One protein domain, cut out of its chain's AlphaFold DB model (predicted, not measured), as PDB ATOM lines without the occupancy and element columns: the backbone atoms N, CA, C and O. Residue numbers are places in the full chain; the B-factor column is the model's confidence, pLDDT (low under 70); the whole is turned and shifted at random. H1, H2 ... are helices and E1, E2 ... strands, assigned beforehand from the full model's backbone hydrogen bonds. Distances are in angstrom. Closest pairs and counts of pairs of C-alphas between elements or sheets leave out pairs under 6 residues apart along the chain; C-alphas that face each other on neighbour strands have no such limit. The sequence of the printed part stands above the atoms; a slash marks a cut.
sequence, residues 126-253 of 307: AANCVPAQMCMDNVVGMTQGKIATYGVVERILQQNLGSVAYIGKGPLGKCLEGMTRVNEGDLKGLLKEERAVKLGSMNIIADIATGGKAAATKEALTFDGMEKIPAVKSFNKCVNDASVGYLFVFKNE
ATOM      1  N   ALA A 126     -17.153 -52.886  38.260       82.12
ATOM      2  CA  ALA A 126     -17.611 -51.774  37.439       82.12
ATOM      3  C   ALA A 126     -17.248 -50.485  38.169       82.12
ATOM      4  O   ALA A 126     -17.278 -50.439  39.404       82.12
ATOM      5  N   ALA A 127     -16.876 -49.451  37.429       85.75
ATOM      6  CA  ALA A 127     -16.407 -48.204  37.997       85.75
ATOM      7  C   ALA A 127     -17.165 -46.994  37.465       85.75
ATOM      8  O   ALA A 127     -17.552 -46.944  36.302       85.75
ATOM      9  N   ASN A 128     -17.295 -45.989  38.326       86.25
ATOM     10  CA  ASN A 128     -17.782 -44.661  37.984       86.25
ATOM     11  C   ASN A 128     -16.758 -43.622  38.448       86.25
ATOM     12  O   ASN A 128     -16.261 -43.678  39.578       86.25
ATOM     13  N   CYS A 129     -16.452 -42.660  37.581       87.75
ATOM     14  CA  CYS A 129     -15.685 -41.478  37.947       87.75
ATOM     15  C   CYS A 129     -16.619 -40.279  38.129       87.75
ATOM     16  O   CYS A 129     -17.269 -39.831  37.186       87.75
ATOM     17  N   VAL A 130     -16.640 -39.720  39.338       86.25
ATOM     18  CA  VAL A 130     -17.515 -38.604  39.705       86.25
ATOM     19  C   VAL A 130     -16.679 -37.350  39.951       86.25
ATOM     20  O   VAL A 130     -15.933 -37.301  40.935       86.25
ATOM     21  N   PRO A 131     -16.805 -36.299  39.122       86.94
ATOM     22  CA  PRO A 131     -16.198 -35.004  39.407       86.94
ATOM     23  C   PRO A 131     -16.638 -34.474  40.777       86.94
ATOM     24  O   PRO A 131     -17.817 -34.533  41.134       86.94
ATOM     25  N   ALA A 132     -15.714 -33.915  41.558       86.31
ATOM     26  CA  ALA A 132     -16.005 -33.527  42.936       86.31
ATOM     27  C   ALA A 132     -17.115 -32.466  43.041       86.31
ATOM     28  O   ALA A 132     -17.941 -32.534  43.951       86.31
ATOM     29  N   GLN A 133     -17.198 -31.560  42.060       79.06
ATOM     30  CA  GLN A 133     -18.283 -30.581  41.947       79.06
ATOM     31  C   GLN A 133     -19.662 -31.235  41.785       79.06
ATOM     32  O   GLN A 133     -20.617 -30.772  42.397       79.06
ATOM     33  N   MET A 134     -19.760 -32.344  41.045       75.00
ATOM     34  CA  MET A 134     -21.009 -33.106  40.920       75.00
ATOM     35  C   MET A 134     -21.331 -33.876  42.198       75.00
ATOM     36  O   MET A 134     -22.489 -33.982  42.585       75.00
ATOM     37  N   CYS A 135     -20.316 -34.391  42.896       77.06
ATOM     38  CA  CYS A 135     -20.539 -35.059  44.176       77.06
ATOM     39  C   CYS A 135     -21.129 -34.115  45.242       77.06
ATOM     40  O   CYS A 135     -21.879 -34.547  46.121       77.06
ATOM     41  N   MET A 136     -20.807 -32.819  45.179       73.75
ATOM     42  CA  MET A 136     -21.379 -31.817  46.080       73.75
ATOM     43  C   MET A 136     -22.880 -31.618  45.881       73.75
ATOM     44  O   MET A 136     -23.561 -31.196  46.826       73.75
ATOM     45  N   ASP A 137     -23.394 -31.915  44.688       69.12
ATOM     46  CA  ASP A 137     -24.808 -31.769  44.404       69.12
ATOM     47  C   ASP A 137     -25.609 -32.727  45.267       69.12
ATOM     48  O   ASP A 137     -25.291 -33.908  45.423       69.12
ATOM     49  N   ASN A 138     -26.686 -32.197  45.843       65.38
ATOM     50  CA  ASN A 138     -27.600 -32.986  46.642       65.38
ATOM     51  C   ASN A 138     -28.513 -33.818  45.735       65.38
ATOM     52  O   ASN A 138     -29.688 -33.486  45.555       65.38
ATOM     53  N   VAL A 139     -27.972 -34.885  45.153       61.09
ATOM     54  CA  VAL A 139     -28.708 -35.763  44.247       61.09
ATOM     55  C   VAL A 139     -29.844 -36.415  45.029       61.09
ATOM     56  O   VAL A 139     -29.640 -37.103  46.033       61.09
ATOM     57  N   VAL A 140     -31.072 -36.105  44.606       55.75
ATOM     58  CA  VAL A 140     -32.313 -36.661  45.167       55.75
ATOM     59  C   VAL A 140     -32.487 -36.376  46.676       55.75
ATOM     60  O   VAL A 140     -33.289 -36.998  47.355       55.75
ATOM     61  N   GLY A 141     -31.787 -35.383  47.235       58.69
ATOM     62  CA  GLY A 141     -31.916 -35.048  48.657       58.69
ATOM     63  C   GLY A 141     -31.087 -35.919  49.612       58.69
ATOM     64  O   GLY A 141     -31.138 -35.682  50.822       58.69
ATOM     65  N   MET A 142     -30.336 -36.893  49.086       59.97
ATOM     66  CA  MET A 142     -29.720 -37.972  49.866       59.97
ATOM     67  C   MET A 142     -28.204 -37.884  49.978       59.97
ATOM     68  O   MET A 142     -27.652 -38.311  50.992       59.97
ATOM     69  N   THR A 143     -27.522 -37.308  48.988       67.38
ATOM     70  CA  THR A 143     -26.055 -37.245  49.016       67.38
ATOM     71  C   THR A 143     -25.556 -36.243  50.053       67.38
ATOM     72  O   THR A 143     -24.500 -36.437  50.639       67.38
ATOM     73  N   GLN A 144     -26.291 -35.156  50.324       72.75
ATOM     74  CA  GLN A 144     -25.850 -34.086  51.237       72.75
ATOM     75  C   GLN A 144     -24.424 -33.566  50.938       72.75
ATOM     76  O   GLN A 144     -23.754 -33.029  51.827       72.75
ATOM     77  N   GLY A 145     -23.952 -33.760  49.703       76.81
ATOM     78  CA  GLY A 145     -22.583 -33.494  49.287       76.81
ATOM     79  C   GLY A 145     -21.521 -34.396  49.920       76.81
ATOM     80  O   GLY A 145     -20.389 -33.945  50.038       76.81
ATOM     81  N   LYS A 146     -21.847 -35.601  50.409       83.06
ATOM     82  CA  LYS A 146     -20.893 -36.562  50.993       83.06
ATOM     83  C   LYS A 146     -20.524 -37.660  49.996       83.06
ATOM     84  O   LYS A 146     -21.372 -38.131  49.237       83.06
ATOM     85  N   ILE A 147     -19.274 -38.119  50.072       83.62
ATOM     86  CA  ILE A 147     -18.688 -39.066  49.109       83.62
ATOM     87  C   ILE A 147     -19.444 -40.407  49.125       83.62
ATOM     88  O   ILE A 147     -19.982 -40.832  48.109       83.62
ATOM     89  N   ALA A 148     -19.556 -41.056  50.287       79.62
ATOM     90  CA  ALA A 148     -20.157 -42.388  50.415       79.62
ATOM     91  C   ALA A 148     -21.616 -42.438  49.957       79.62
ATOM     92  O   ALA A 148     -22.053 -43.392  49.322       79.62
ATOM     93  N   THR A 149     -22.382 -41.398  50.277       78.19
ATOM     94  CA  THR A 149     -23.797 -41.316  49.911       78.19
ATOM     95  C   THR A 149     -23.999 -41.098  48.416       78.19
ATOM     96  O   THR A 149     -25.057 -41.459  47.916       78.19
ATOM     97  N   TYR A 150     -23.008 -40.551  47.702       79.69
ATOM     98  CA  TYR A 150     -23.051 -40.508  46.242       79.69
ATOM     99  C   TYR A 150     -22.963 -41.923  45.664       79.69
ATOM    100  O   TYR A 150     -23.848 -42.310  44.913       79.69
ATOM    101  N   GLY A 151     -22.013 -42.744  46.129       76.56
ATOM    102  CA  GLY A 151     -21.921 -44.153  45.719       76.56
ATOM    103  C   GLY A 151     -23.171 -44.984  46.059       76.56
ATOM    104  O   GLY A 151     -23.540 -45.893  45.321       76.56
ATOM    105  N   VAL A 152     -23.885 -44.650  47.143       75.06
ATOM    106  CA  VAL A 152     -25.202 -45.253  47.441       75.06
ATOM    107  C   VAL A 152     -26.248 -44.856  46.400       75.06
ATOM    108  O   VAL A 152     -27.023 -45.702  45.967       75.06
ATOM    109  N   VAL A 153     -26.281 -43.585  45.997       74.56
ATOM    110  CA  VAL A 153     -27.200 -43.113  44.953       74.56
ATOM    111  C   VAL A 153     -26.858 -43.736  43.600       74.56
ATOM    112  O   VAL A 153     -27.773 -44.151  42.899       74.56
ATOM    113  N   GLU A 154     -25.577 -43.878  43.256       75.06
ATOM    114  CA  GLU A 154     -25.154 -44.595  42.047       75.06
ATOM    115  C   GLU A 154     -25.696 -46.018  42.036       75.06
ATOM    116  O   GLU A 154     -26.318 -46.411  41.060       75.06
ATOM    117  N   ARG A 155     -25.577 -46.749  43.148       73.50
ATOM    118  CA  ARG A 155     -26.132 -48.102  43.276       73.50
ATOM    119  C   ARG A 155     -27.655 -48.162  43.115       73.50
ATOM    120  O   ARG A 155     -28.194 -49.142  42.617       73.50
ATOM    121  N   ILE A 156     -28.363 -47.127  43.559       68.56
ATOM    122  CA  ILE A 156     -29.823 -47.037  43.412       68.56
ATOM    123  C   ILE A 156     -30.210 -46.792  41.952       68.56
ATOM    124  O   ILE A 156     -31.195 -47.351  41.477       68.56
ATOM    125  N   LEU A 157     -29.456 -45.942  41.254       68.69
ATOM    126  CA  LEU A 157     -29.724 -45.586  39.861       68.69
ATOM    127  C   LEU A 157     -29.228 -46.656  38.879       68.69
ATOM    128  O   LEU A 157     -29.808 -46.815  37.811       68.69
ATOM    129  N   GLN A 158     -28.177 -47.383  39.246       68.88
ATOM    130  CA  GLN A 158     -27.539 -48.429  38.457       68.88
ATOM    131  C   GLN A 158     -27.733 -49.767  39.182       68.88
ATOM    132  O   GLN A 158     -26.917 -50.181  40.007       68.88
ATOM    133  N   GLN A 159     -28.844 -50.441  38.877       66.06
ATOM    134  CA  GLN A 159     -29.296 -51.693  39.513       66.06
ATOM    135  C   GLN A 159     -28.313 -52.868  39.381       66.06
ATOM    136  O   GLN A 159     -28.472 -53.916  40.006       66.06
ATOM    137  N   ASN A 160     -27.307 -52.693  38.539       66.19
ATOM    138  CA  ASN A 160     -26.240 -53.631  38.267       66.19
ATOM    139  C   ASN A 160     -24.995 -53.435  39.135       66.19
ATOM    140  O   ASN A 160     -24.049 -54.212  39.026       66.19
ATOM    141  N   LEU A 161     -24.969 -52.398  39.970       74.44
ATOM    142  CA  LEU A 161     -23.905 -52.200  40.938       74.44
ATOM    143  C   LEU A 161     -24.221 -52.969  42.224       74.44
ATOM    144  O   LEU A 161     -25.233 -52.754  42.894       74.44
ATOM    145  N   GLY A 162     -23.294 -53.830  42.617       73.75
ATOM    146  CA  GLY A 162     -23.304 -54.504  43.903       73.75
ATOM    147  C   GLY A 162     -22.653 -53.664  45.001       73.75
ATOM    148  O   GLY A 162     -22.699 -52.431  45.034       73.75
ATOM    149  N   SER A 163     -22.015 -54.342  45.953       80.88
ATOM    150  CA  SER A 163     -21.281 -53.682  47.038       80.88
ATOM    151  C   SER A 163     -20.096 -52.849  46.527       80.88
ATOM    152  O   SER A 163     -19.377 -53.287  45.629       80.88
ATOM    153  N   VAL A 164     -19.832 -51.699  47.158       82.31
ATOM    154  CA  VAL A 164     -18.637 -50.882  46.885       82.31
ATOM    155  C   VAL A 164     -17.379 -51.665  47.271       82.31
ATOM    156  O   VAL A 164     -17.221 -52.071  48.422       82.31
ATOM    157  N   ALA A 165     -16.473 -51.846  46.316       85.06
ATOM    158  CA  ALA A 165     -15.176 -52.486  46.499       85.06
ATOM    159  C   ALA A 165     -14.050 -51.471  46.768       85.06
ATOM    160  O   ALA A 165     -13.110 -51.777  47.503       85.06
ATOM    161  N   TYR A 166     -14.142 -50.265  46.198       89.81
ATOM    162  CA  TYR A 166     -13.133 -49.215  46.348       89.81
ATOM    163  C   TYR A 166     -13.743 -47.815  46.205       89.81
ATOM    164  O   TYR A 166     -14.665 -47.604  45.420       89.81
ATOM    165  N   ILE A 167     -13.194 -46.857  46.955       91.00
ATOM    166  CA  ILE A 167     -13.426 -45.421  46.768       91.00
ATOM    167  C   ILE A 167     -12.060 -44.743  46.789       91.00
ATOM    168  O   ILE A 167     -11.312 -44.901  47.756       91.00
ATOM    169  N   GLY A 168     -11.740 -43.976  45.753       93.44
ATOM    170  CA  GLY A 168     -10.501 -43.208  45.661       93.44
ATOM    171  C   GLY A 168     -10.755 -41.747  45.332       93.44
ATOM    172  O   GLY A 168     -11.776 -41.409  44.740       93.44
ATOM    173  N   LYS A 169      -9.812 -40.879  45.691       95.62
ATOM    174  CA  LYS A 169      -9.804 -39.454  45.348       95.62
ATOM    175  C   LYS A 169      -8.496 -39.100  44.653       95.62
ATOM    176  O   LYS A 169      -7.434 -39.463  45.143       95.62
ATOM    177  N   GLY A 170      -8.557 -38.336  43.573       96.12
ATOM    178  CA  GLY A 170      -7.357 -37.870  42.877       96.12
ATOM    179  C   GLY A 170      -7.681 -36.913  41.735       96.12
ATOM    180  O   GLY A 170      -8.813 -36.431  41.655       96.12
ATOM    181  N   PRO A 171      -6.708 -36.612  40.858       96.81
ATOM    182  CA  PRO A 171      -6.943 -35.808  39.664       96.81
ATOM    183  C   PRO A 171      -8.014 -36.434  38.761       96.81
ATOM    184  O   PRO A 171      -8.020 -37.650  38.554       96.81
ATOM    185  N   LEU A 172      -8.884 -35.614  38.169       89.19
ATOM    186  CA  LEU A 172     -10.004 -36.070  37.338       89.19
ATOM    187  C   LEU A 172      -9.547 -36.967  36.178       89.19
ATOM    188  O   LEU A 172     -10.164 -37.994  35.926       89.19
ATOM    189  N   GLY A 173      -8.426 -36.637  35.527       89.69
ATOM    190  CA  GLY A 173      -7.861 -37.473  34.463       89.69
ATOM    191  C   GLY A 173      -7.494 -38.887  34.932       89.69
ATOM    192  O   GLY A 173      -7.782 -39.850  34.235       89.69
ATOM    193  N   LYS A 174      -6.939 -39.029  36.145       94.31
ATOM    194  CA  LYS A 174      -6.613 -40.339  36.740       94.31
ATOM    195  C   LYS A 174      -7.845 -41.106  37.198       94.31
ATOM    196  O   LYS A 174      -7.882 -42.328  37.104       94.31
ATOM    197  N   CYS A 175      -8.869 -40.390  37.642       91.62
ATOM    198  CA  CYS A 175     -10.170 -40.966  37.946       91.62
ATOM    199  C   CYS A 175     -10.842 -41.546  36.687       91.62
ATOM    200  O   CYS A 175     -11.293 -42.688  36.723       91.62
ATOM    201  N   LEU A 176     -10.843 -40.807  35.569       88.19
ATOM    202  CA  LEU A 176     -11.360 -41.282  34.280       88.19
ATOM    203  C   LEU A 176     -10.546 -42.462  33.740       88.19
ATOM    204  O   LEU A 176     -11.130 -43.464  33.354       88.19
ATOM    205  N   GLU A 177      -9.214 -42.387  33.791       89.62
ATOM    206  CA  GLU A 177      -8.328 -43.494  33.405       89.62
ATOM    207  C   GLU A 177      -8.622 -44.762  34.225       89.62
ATOM    208  O   GLU A 177      -8.772 -45.845  33.666       89.62
ATOM    209  N   GLY A 178      -8.763 -44.636  35.550       88.69
ATOM    210  CA  GLY A 178      -9.111 -45.759  36.421       88.69
ATOM    211  C   GLY A 178     -10.493 -46.344  36.124       88.69
ATOM    212  O   GLY A 178     -10.642 -47.563  36.118       88.69
ATOM    213  N   MET A 179     -11.481 -45.490  35.838       86.94
ATOM    214  CA  MET A 179     -12.816 -45.912  35.410       86.94
ATOM    215  C   MET A 179     -12.751 -46.701  34.101       86.94
ATOM    216  O   MET A 179     -13.255 -47.819  34.054       86.94
ATOM    217  N   THR A 180     -12.085 -46.157  33.079       83.69
ATOM    218  CA  THR A 180     -11.903 -46.817  31.781       83.69
ATOM    219  C   THR A 180     -11.221 -48.164  31.944       83.69
ATOM    220  O   THR A 180     -11.746 -49.146  31.456       83.69
ATOM    221  N   ARG A 181     -10.127 -48.268  32.706       84.44
ATOM    222  CA  ARG A 181      -9.436 -49.555  32.889       84.44
ATOM    223  C   ARG A 181     -10.305 -50.612  33.570       84.44
ATOM    224  O   ARG A 181     -10.310 -51.761  33.145       84.44
ATOM    225  N   VAL A 182     -11.061 -50.236  34.606       84.06
ATOM    226  CA  VAL A 182     -11.992 -51.170  35.267       84.06
ATOM    227  C   VAL A 182     -13.119 -51.582  34.325       84.06
ATOM    228  O   VAL A 182     -13.446 -52.760  34.276       84.06
ATOM    229  N   ASN A 183     -13.689 -50.639  33.577       78.75
ATOM    230  CA  ASN A 183     -14.800 -50.905  32.662       78.75
ATOM    231  C   ASN A 183     -14.344 -51.509  31.331       78.75
ATOM    232  O   ASN A 183     -15.139 -52.084  30.616       78.75
ATOM    233  N   GLU A 184     -13.067 -51.460  30.991       74.62
ATOM    234  CA  GLU A 184     -12.534 -52.319  29.942       74.62
ATOM    235  C   GLU A 184     -12.338 -53.737  30.475       74.62
ATOM    236  O   GLU A 184     -12.400 -54.670  29.692       74.62
ATOM    237  N   GLY A 185     -12.166 -53.885  31.796       73.56
ATOM    238  CA  GLY A 185     -11.809 -55.109  32.510       73.56
ATOM    239  C   GLY A 185     -10.295 -55.386  32.515       73.56
ATOM    240  O   GLY A 185      -9.844 -56.506  32.772       73.56
ATOM    241  N   ASP A 186      -9.481 -54.351  32.269       78.19
ATOM    242  CA  ASP A 186      -8.030 -54.356  32.467       78.19
ATOM    243  C   ASP A 186      -7.670 -54.095  33.938       78.19
ATOM    244  O   ASP A 186      -7.336 -52.981  34.353       78.19
ATOM    245  N   LEU A 187      -7.678 -55.158  34.743       78.75
ATOM    246  CA  LEU A 187      -7.254 -55.086  36.145       78.75
ATOM    247  C   LEU A 187      -5.769 -55.360  36.375       78.75
ATOM    248  O   LEU A 187      -5.321 -55.448  37.527       78.75
ATOM    249  N   LYS A 188      -4.972 -55.487  35.309       78.25
ATOM    250  CA  LYS A 188      -3.562 -55.851  35.441       78.25
ATOM    251  C   LYS A 188      -2.810 -54.793  36.251       78.25
ATOM    252  O   LYS A 188      -2.756 -53.616  35.898       78.25
ATOM    253  N   GLY A 189      -2.221 -55.219  37.367       73.88
ATOM    254  CA  GLY A 189      -1.495 -54.339  38.288       73.88
ATOM    255  C   GLY A 189      -2.374 -53.435  39.162       73.88
ATOM    256  O   GLY A 189      -1.827 -52.738  40.017       73.88
ATOM    257  N   LEU A 190      -3.705 -53.462  38.992       79.56
ATOM    258  CA  LEU A 190      -4.652 -52.772  39.875       79.56
ATOM    259  C   LEU A 190      -4.941 -53.602  41.126       79.56
ATOM    260  O   LEU A 190      -4.996 -53.049  42.224       79.56
ATOM    261  N   LEU A 191      -5.071 -54.922  40.977       77.19
ATOM    262  CA  LEU A 191      -5.156 -55.858  42.095       77.19
ATOM    263  C   LEU A 191      -3.752 -56.111  42.650       77.19
ATOM    264  O   LEU A 191      -2.899 -56.695  41.980       77.19
ATOM    265  N   LYS A 192      -3.502 -55.645  43.873       71.50
ATOM    266  CA  LYS A 192      -2.261 -55.895  44.612       71.50
ATOM    267  C   LYS A 192      -2.568 -56.713  45.856       71.50
ATOM    268  O   LYS A 192      -3.565 -56.472  46.531       71.50
ATOM    269  N   GLU A 193      -1.705 -57.669  46.175       62.34
ATOM    270  CA  GLU A 193      -1.786 -58.387  47.444       62.34
ATOM    271  C   GLU A 193      -1.358 -57.461  48.590       62.34
ATOM    272  O   GLU A 193      -0.180 -57.140  48.758       62.34
ATOM    273  N   GLU A 194      -2.318 -57.035  49.406       59.12
ATOM    274  CA  GLU A 194      -2.062 -56.381  50.684       59.12
ATOM    275  C   GLU A 194      -1.935 -57.444  51.783       59.12
ATOM    276  O   GLU A 194      -2.698 -58.410  51.863       59.12
ATOM    277  N   ARG A 195      -0.959 -57.275  52.678       51.44
ATOM    278  CA  ARG A 195      -0.809 -58.140  53.854       51.44
ATOM    279  C   ARG A 195      -1.835 -57.734  54.911       51.44
ATOM    280  O   ARG A 195      -1.714 -56.664  55.496       51.44
ATOM    281  N   ALA A 196      -2.806 -58.593  55.213       47.88
ATOM    282  CA  ALA A 196      -3.711 -58.380  56.336       47.88
ATOM    283  C   ALA A 196      -2.980 -58.625  57.667       47.88
ATOM    284  O   ALA A 196      -2.414 -59.700  57.895       47.88
ATOM    285  N   VAL A 197      -3.011 -57.642  58.567       42.47
ATOM    286  CA  VAL A 197      -2.458 -57.770  59.922       42.47
ATOM    287  C   VAL A 197      -3.497 -58.432  60.829       42.47
ATOM    288  O   VAL A 197      -4.633 -57.975  60.939       42.47
ATOM    289  N   LYS A 198      -3.115 -59.526  61.494       39.12
ATOM    290  CA  LYS A 198      -3.974 -60.249  62.440       39.12
ATOM    291  C   LYS A 198      -3.824 -59.633  63.838       39.12
ATOM    292  O   LYS A 198      -2.811 -59.855  64.496       39.12
ATOM    293  N   LEU A 199      -4.822 -58.879  64.303       35.75
ATOM    294  CA  LEU A 199      -4.911 -58.381  65.684       35.75
ATOM    295  C   LEU A 199      -6.014 -59.150  66.431       35.75
ATOM    296  O   LEU A 199      -7.174 -58.749  66.459       35.75
ATOM    297  N   GLY A 200      -5.655 -60.292  67.026       49.69
ATOM    298  CA  GLY A 200      -6.590 -61.128  67.792       49.69
ATOM    299  C   GLY A 200      -7.636 -61.857  66.931       49.69
ATOM    300  O   GLY A 200      -7.360 -62.243  65.797       49.69
ATOM    301  N   SER A 201      -8.834 -62.089  67.481       41.50
ATOM    302  CA  SER A 201      -9.960 -62.778  66.817       41.50
ATOM    303  C   SER A 201     -10.748 -61.902  65.829       41.50
ATOM    304  O   SER A 201     -11.764 -62.343  65.298       41.50
ATOM    305  N   MET A 202     -10.287 -60.679  65.553       40.91
ATOM    306  CA  MET A 202     -10.924 -59.748  64.622       40.91
ATOM    307  C   MET A 202      -9.973 -59.400  63.474       40.91
ATOM    308  O   MET A 202      -8.874 -58.891  63.680       40.91
ATOM    309  N   ASN A 203     -10.414 -59.648  62.242       41.69
ATOM    310  CA  ASN A 203      -9.712 -59.210  61.038       41.69
ATOM    311  C   ASN A 203      -9.928 -57.694  60.859       41.69
ATOM    312  O   ASN A 203     -10.959 -57.284  60.328       41.69
ATOM    313  N   ILE A 204      -8.988 -56.860  61.316       40.44
ATOM    314  CA  ILE A 204      -9.016 -55.402  61.106       40.44
ATOM    315  C   ILE A 204      -7.966 -55.027  60.055       40.44
ATOM    316  O   ILE A 204      -6.803 -55.404  60.157       40.44
ATOM    317  N   ILE A 205      -8.392 -54.275  59.039       40.97
ATOM    318  CA  ILE A 205      -7.528 -53.714  57.994       40.97
ATOM    319  C   ILE A 205      -6.704 -52.585  58.632       40.97
ATOM    320  O   ILE A 205      -7.226 -51.495  58.856       40.97
ATOM    321  N   ALA A 206      -5.444 -52.855  58.973       38.56
ATOM    322  CA  ALA A 206      -4.501 -51.854  59.461       38.56
ATOM    323  C   ALA A 206      -3.457 -51.577  58.374       38.56
ATOM    324  O   ALA A 206      -2.623 -52.428  58.085       38.56
ATOM    325  N   ASP A 207      -3.518 -50.383  57.784       38.81
ATOM    326  CA  ASP A 207      -2.595 -49.930  56.732       38.81
ATOM    327  C   ASP A 207      -1.214 -49.529  57.289       38.81
ATOM    328  O   ASP A 207      -0.282 -49.248  56.546       38.81
ATOM    329  N   ILE A 208      -1.036 -49.476  58.615       37.44
ATOM    330  CA  ILE A 208       0.233 -49.085  59.236       37.44
ATOM    331  C   ILE A 208       0.388 -49.817  60.574       37.44
ATOM    332  O   ILE A 208      -0.493 -49.741  61.427       37.44
ATOM    333  N   ALA A 209       1.561 -50.434  60.754       37.69
ATOM    334  CA  ALA A 209       2.186 -50.897  61.998       37.69
ATOM    335  C   ALA A 209       2.229 -52.417  62.256       37.69
ATOM    336  O   ALA A 209       1.226 -53.122  62.297       37.69
ATOM    337  N   THR A 210       3.450 -52.836  62.607       35.09
ATOM    338  CA  THR A 210       3.896 -54.078  63.265       35.09
ATOM    339  C   THR A 210       4.361 -55.224  62.363       35.09
ATOM    340  O   THR A 210       3.610 -55.895  61.661       35.09
ATOM    341  N   GLY A 211       5.682 -55.422  62.398       37.59
ATOM    342  CA  GLY A 211       6.396 -56.460  61.683       37.59
ATOM    343  C   GLY A 211       6.069 -57.871  62.168       37.59
ATOM    344  O   GLY A 211       5.988 -58.142  63.361       37.59
ATOM    345  N   GLY A 212       5.977 -58.770  61.189       42.62
ATOM    346  CA  GLY A 212       6.294 -60.187  61.325       42.62
ATOM    347  C   GLY A 212       5.326 -61.042  62.145       42.62
ATOM    348  O   GLY A 212       5.569 -61.278  63.323       42.62
ATOM    349  N   LYS A 213       4.324 -61.631  61.472       35.91
ATOM    350  CA  LYS A 213       3.973 -63.073  61.510       35.91
ATOM    351  C   LYS A 213       2.776 -63.349  60.583       35.91
ATOM    352  O   LYS A 213       1.756 -62.686  60.699       35.91
ATOM    353  N   ALA A 214       2.960 -64.301  59.657       40.84
ATOM    354  CA  ALA A 214       1.993 -64.900  58.718       40.84
ATOM    355  C   ALA A 214       0.703 -64.088  58.449       40.84
ATOM    356  O   ALA A 214      -0.358 -64.375  59.004       40.84
ATOM    357  N   ALA A 215       0.814 -63.072  57.590       42.09
ATOM    358  CA  ALA A 215      -0.312 -62.262  57.135       42.09
ATOM    359  C   ALA A 215      -1.143 -63.025  56.092       42.09
ATOM    360  O   ALA A 215      -0.575 -63.598  55.162       42.09
ATOM    361  N   ALA A 216      -2.471 -63.004  56.222       44.59
ATOM    362  CA  ALA A 216      -3.352 -63.410  55.132       44.59
ATOM    363  C   ALA A 216      -3.226 -62.366  54.014       44.59
ATOM    364  O   ALA A 216      -3.398 -61.175  54.265       44.59
ATOM    365  N   THR A 217      -2.875 -62.779  52.805       46.72
ATOM    366  CA  THR A 217      -2.887 -61.892  51.641       46.72
ATOM    367  C   THR A 217      -4.337 -61.580  51.282       46.72
ATOM    368  O   THR A 217      -5.168 -62.479  51.157       46.72
ATOM    369  N   LYS A 218      -4.674 -60.294  51.184       58.53
ATOM    370  CA  LYS A 218      -5.957 -59.825  50.668       58.53
ATOM    371  C   LYS A 218      -5.683 -59.013  49.416       58.53
ATOM    372  O   LYS A 218      -4.912 -58.063  49.458       58.53
ATOM    373  N   GLU A 219      -6.332 -59.362  48.319       63.62
ATOM    374  CA  GLU A 219      -6.298 -58.531  47.123       63.62
ATOM    375  C   GLU A 219      -6.995 -57.195  47.398       63.62
ATOM    376  O   GLU A 219      -8.121 -57.141  47.906       63.62
ATOM    377  N   ALA A 220      -6.309 -56.106  47.076       73.25
ATOM    378  CA  ALA A 220      -6.822 -54.756  47.164       73.25
ATOM    379  C   ALA A 220      -6.650 -54.046  45.824       73.25
ATOM    380  O   ALA A 220      -5.618 -54.162  45.164       73.25
ATOM    381  N   LEU A 221      -7.676 -53.290  45.442       85.06
ATOM    382  CA  LEU A 221      -7.620 -52.414  44.284       85.06
ATOM    383  C   LEU A 221      -6.804 -51.165  44.624       85.06
ATOM    384  O   LEU A 221      -7.068 -50.490  45.624       85.06
ATOM    385  N   THR A 222      -5.839 -50.852  43.769       88.31
ATOM    386  CA  THR A 222      -4.994 -49.660  43.850       88.31
ATOM    387  C   THR A 222      -4.926 -48.991  42.485       88.31
ATOM    388  O   THR A 222      -4.854 -49.675  41.470       88.31
ATOM    389  N   PHE A 223      -4.942 -47.659  42.462       89.81
ATOM    390  CA  PHE A 223      -4.948 -46.867  41.233       89.81
ATOM    391  C   PHE A 223      -3.913 -45.749  41.342       89.81
ATOM    392  O   PHE A 223      -3.920 -44.986  42.311       89.81
ATOM    393  N   ASP A 224      -3.028 -45.640  40.355       88.62
ATOM    394  CA  ASP A 224      -1.967 -44.635  40.370       88.62
ATOM    395  C   ASP A 224      -2.549 -43.215  40.332       88.62
ATOM    396  O   ASP A 224      -3.399 -42.880  39.506       88.62
ATOM    397  N   GLY A 225      -2.089 -42.364  41.250       90.50
ATOM    398  CA  GLY A 225      -2.600 -40.999  41.402       90.50
ATOM    399  C   GLY A 225      -3.953 -40.891  42.116       90.50
ATOM    400  O   GLY A 225      -4.465 -39.779  42.240       90.50
ATOM    401  N   MET A 226      -4.513 -41.998  42.619       94.06
ATOM    402  CA  MET A 226      -5.741 -42.005  43.418       94.06
ATOM    403  C   MET A 226      -5.446 -42.438  44.857       94.06
ATOM    404  O   MET A 226      -5.025 -43.562  45.120       94.06
ATOM    405  N   GLU A 227      -5.724 -41.561  45.815       93.62
ATOM    406  CA  GLU A 227      -5.668 -41.882  47.238       93.62
ATOM    407  C   GLU A 227      -6.937 -42.642  47.639       93.62
ATOM    408  O   GLU A 227      -8.051 -42.116  47.534       93.62
ATOM    409  N   LYS A 228      -6.780 -43.878  48.121       91.38
ATOM    410  CA  LYS A 228      -7.880 -44.671  48.679       91.38
ATOM    411  C   LYS A 228      -8.493 -43.937  49.867       91.38
ATOM    412  O   LYS A 228      -7.798 -43.570  50.810       91.38
ATOM    413  N   ILE A 229      -9.807 -43.755  49.848       87.69
ATOM    414  CA  ILE A 229     -10.542 -43.092  50.923       87.69
ATOM    415  C   ILE A 229     -10.966 -44.154  51.945       87.69
ATOM    416  O   ILE A 229     -11.778 -45.023  51.622       87.69
ATOM    417  N   PRO A 230     -10.483 -44.092  53.198       82.44
ATOM    418  CA  PRO A 230     -10.952 -44.983  54.251       82.44
ATOM    419  C   PRO A 230     -12.454 -44.818  54.494       82.44
ATOM    420  O   PRO A 230     -12.974 -43.702  54.434       82.44
ATOM    421  N   ALA A 231     -13.136 -45.900  54.881       75.00
ATOM    422  CA  ALA A 231     -14.583 -45.901  55.122       75.00
ATOM    423  C   ALA A 231     -15.042 -44.752  56.040       75.00
ATOM    424  O   ALA A 231     -16.007 -44.059  55.730       75.00
ATOM    425  N   VAL A 232     -14.303 -44.463  57.115       75.94
ATOM    426  CA  VAL A 232     -14.619 -43.350  58.030       75.94
ATOM    427  C   VAL A 232     -14.570 -41.991  57.319       75.94
ATOM    428  O   VAL A 232     -15.459 -41.163  57.504       75.94
ATOM    429  N   LYS A 233     -13.569 -41.766  56.458       80.88
ATOM    430  CA  LYS A 233     -13.411 -40.511  55.704       80.88
ATOM    431  C   LYS A 233     -14.384 -40.398  54.529       80.88
ATOM    432  O   LYS A 233     -14.616 -39.292  54.053       80.88
ATOM    433  N   SER A 234     -14.986 -41.499  54.077       82.25
ATOM    434  CA  SER A 234     -15.972 -41.475  52.988       82.25
ATOM    435  C   SER A 234     -17.269 -40.734  53.362       82.25
ATOM    436  O   SER A 234     -17.992 -40.267  52.488       82.25
ATOM    437  N   PHE A 235     -17.543 -40.517  54.653       83.94
ATOM    438  CA  PHE A 235     -18.669 -39.690  55.110       83.94
ATOM    439  C   PHE A 235     -18.369 -38.183  55.133       83.94
ATOM    440  O   PHE A 235     -19.248 -37.387  55.486       83.94
ATOM    441  N   ASN A 236     -17.153 -37.777  54.756       87.12
ATOM    442  CA  ASN A 236     -16.799 -36.371  54.608       87.12
ATOM    443  C   ASN A 236     -17.499 -35.749  53.399       87.12
ATOM    444  O   ASN A 236     -17.906 -36.434  52.456       87.12
ATOM    445  N   LYS A 237     -17.605 -34.417  53.429       88.75
ATOM    446  CA  LYS A 237     -18.091 -33.653  52.283       88.75
ATOM    447  C   LYS A 237     -17.111 -33.739  51.113       88.75
ATOM    448  O   LYS A 237     -15.894 -33.755  51.308       88.75
ATOM    449  N   CYS A 238     -17.667 -33.750  49.913       87.69
ATOM    450  CA  CYS A 238     -16.946 -33.611  48.668       87.69
ATOM    451  C   CYS A 238     -16.287 -32.236  48.574       87.69
ATOM    452  O   CYS A 238     -16.796 -31.242  49.101       87.69
ATOM    453  N   VAL A 239     -15.106 -32.208  47.963       90.31
ATOM    454  CA  VAL A 239     -14.348 -30.969  47.783       90.31
ATOM    455  C   VAL A 239     -14.941 -30.142  46.649       90.31
ATOM    456  O   VAL A 239     -15.441 -30.688  45.672       90.31
ATOM    457  N   ASN A 240     -14.852 -28.819  46.765       87.56
ATOM    458  CA  ASN A 240     -15.264 -27.908  45.702       87.56
ATOM    459  C   ASN A 240     -14.099 -27.626  44.751       87.56
ATOM    460  O   ASN A 240     -13.499 -26.555  44.807       87.56
ATOM    461  N   ASP A 241     -13.747 -28.614  43.932       87.06
ATOM    462  CA  ASP A 241     -12.624 -28.532  42.996       87.06
ATOM    463  C   ASP A 241     -12.933 -29.324  41.718       87.06
ATOM    464  O   ASP A 241     -13.131 -30.536  41.763       87.06
ATOM    465  N   ALA A 242     -12.983 -28.638  40.572       82.81
ATOM    466  CA  ALA A 242     -13.272 -29.248  39.273       82.81
ATOM    467  C   ALA A 242     -12.157 -30.191  38.783       82.81
ATOM    468  O   ALA A 242     -12.402 -31.043  37.934       82.81
ATOM    469  N   SER A 243     -10.936 -30.045  39.305       90.00
ATOM    470  CA  SER A 243      -9.792 -30.881  38.937       90.00
ATOM    471  C   SER A 243      -9.758 -32.219  39.679       90.00
ATOM    472  O   SER A 243      -8.946 -33.079  39.340       90.00
ATOM    473  N   VAL A 244     -10.634 -32.416  40.670       92.75
ATOM    474  CA  VAL A 244     -10.687 -33.621  41.502       92.75
ATOM    475  C   VAL A 244     -11.818 -34.540  41.051       92.75
ATOM    476  O   VAL A 244     -12.951 -34.105  40.852       92.75
ATOM    477  N   GLY A 245     -11.518 -35.835  40.961       91.38
ATOM    478  CA  GLY A 245     -12.489 -36.903  40.751       91.38
ATOM    479  C   GLY A 245     -12.515 -37.898  41.913       91.38
ATOM    480  O   GLY A 245     -11.497 -38.145  42.571       91.38
ATOM    481  N   TYR A 246     -13.691 -38.473  42.147       92.25
ATOM    482  CA  TYR A 246     -13.910 -39.613  43.027       92.25
ATOM    483  C   TYR A 246     -14.158 -40.859  42.180       92.25
ATOM    484  O   TYR A 246     -15.134 -40.910  41.437       92.25
ATOM    485  N   LEU A 247     -13.273 -41.849  42.285       92.50
ATOM    486  CA  LEU A 247     -13.433 -43.136  41.612       92.50
ATOM    487  C   LEU A 247     -14.141 -44.096  42.557       92.50
ATOM    488  O   LEU A 247     -13.578 -44.471  43.589       92.50
ATOM    489  N   PHE A 248     -15.349 -44.497  42.191       89.94
ATOM    490  CA  PHE A 248     -16.080 -45.564  42.850       89.94
ATOM    491  C   PHE A 248     -15.912 -46.836  42.033       89.94
ATOM    492  O   PHE A 248     -16.153 -46.825  40.832       89.94
ATOM    493  N   VAL A 249     -15.510 -47.927  42.678       88.19
ATOM    494  CA  VAL A 249     -15.514 -49.261  42.071       88.19
ATOM    495  C   VAL A 249     -16.455 -50.134  42.871       88.19
ATOM    496  O   VAL A 249     -16.335 -50.238  44.094       88.19
ATOM    497  N   PHE A 250     -17.373 -50.782  42.181       84.94
ATOM    498  CA  PHE A 250     -18.386 -51.662  42.732       84.94
ATOM    499  C   PHE A 250     -18.139 -53.081  42.256       84.94
ATOM    500  O   PHE A 250     -17.518 -53.299  41.218       84.94
ATOM    501  N   LYS A 251     -18.664 -54.052  43.001       82.31
ATOM    502  CA  LYS A 251     -18.917 -55.374  42.437       82.31
ATOM    503  C   LYS A 251     -19.913 -55.233  41.297       82.31
ATOM    504  O   LYS A 251     -20.898 -54.515  41.435       82.31
ATOM    505  N   ASN A 252     -19.636 -55.898  40.191       77.62
ATOM    506  CA  ASN A 252     -20.482 -55.833  39.020       77.62
ATOM    507  C   ASN A 252     -21.477 -56.999  39.025       77.62
ATOM    508  O   ASN A 252     -21.104 -58.161  38.881       77.62
ATOM    509  N   GLU A 253     -22.751 -56.675  39.226       74.56
ATOM    510  CA  GLU A 253     -23.875 -57.615  39.196       74.56
ATOM    511  C   GLU A 253     -24.547 -57.660  37.810       74.56
ATOM    512  O   GLU A 253     -25.391 -58.515  37.548       74.56
TER     513      GLU A 253
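Overview. This is residues 126 to 253 of the 307 residues of the protein "Hypothetical protein" of Symbiodinium sp. CCMP2456 (UniProt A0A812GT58). A small three-stranded sheet, E1, E5 and E2, lies between two helices, H3 over one face and H2 over the other, and a two-stranded hairpin, E3 and E4, reaches out from this body as an arm ending in the wide loop of residues 197 to 215. The arm makes the length of the elongated outline, whose spans are 47 by 29 by 29 A. The printed part has 128 residues, with three named helices and five named strands in the order E1 H1 H2 E2 H3 E3 E4 E5; its class is mixed, helices and strands. Both sheets are antiparallel, and the whole is compact, with a radius of gyration of the C-alphas of 15.5 A.

Arrangement. E1, residues 126 to 131, is an edge strand, antiparallel to the inner strand E5, residues 244 to 252; N 128 and O 248 are 2.9 A apart, within hydrogen-bond range. H1, residues 132 to 135, stands at the sheet's level, with a height of 3.5 A over a local plane fitted to just 6 C-alphas. H2, residues 147 to 157, has a height over the sheet of 7.8 A and runs slantwise to the strands, at 48 degrees to E5 on the local plane; its closest C-alpha pair with E5 is Gly 151 and Phe 248, 6.7 A. E2, residues 161 to 171, is the other edge strand, antiparallel to E5, with N 168 and O 247 2.9 A apart; it bends by 76 degrees at residue 164. E1, H1 H2 and E2 form a split strand-helix-strand unit, two strands running the same way with E5 between them, and its crossover is right-handed. H3, residues 172 to 184, lies on the opposite face from H2, giving three layers, helices on both faces of a sheet; it runs along the strands, at 16 degrees to E1 on the local plane, and the closest C-alphas of E1 and H3, Ala 127 and Met 179, are 5.0 A apart. E3, residues 191 to 196, and E4, residues 216 to 221, form a hairpin, with N 194 and O 218 2.8 A apart. The closest C-alphas of E4 and E2 are Leu 221 and Tyr 166, 6.7 A; E3 and E2 are apart. In H2 and H3 every O i to N i+4 pair is within hydrogen-bond range; H1 is too short for one.

Along the chain. E1 begins at C-alpha 126 (-17.611, -51.774, 37.439). H2 is 15.8 A long, E2 23.6 A and H3 18.0 A. E3 ends at C-alpha 196 (-3.711, -58.380, 56.336). E5, 24.4 A long, ends at C-alpha 252 (-20.482, -55.833, 39.020).

Size, cuts and confidence. The C-alphas farthest apart, those of Val 140 and Gly 212, are 48.0 A apart. The printed part has no cut. The links H1 to H2, E3 to E4 and E4 to E5 are long. The mean pLDDT of the printed part is 73.7, with residues 137 to 143, 156 to 160 and 193 to 219 under 70.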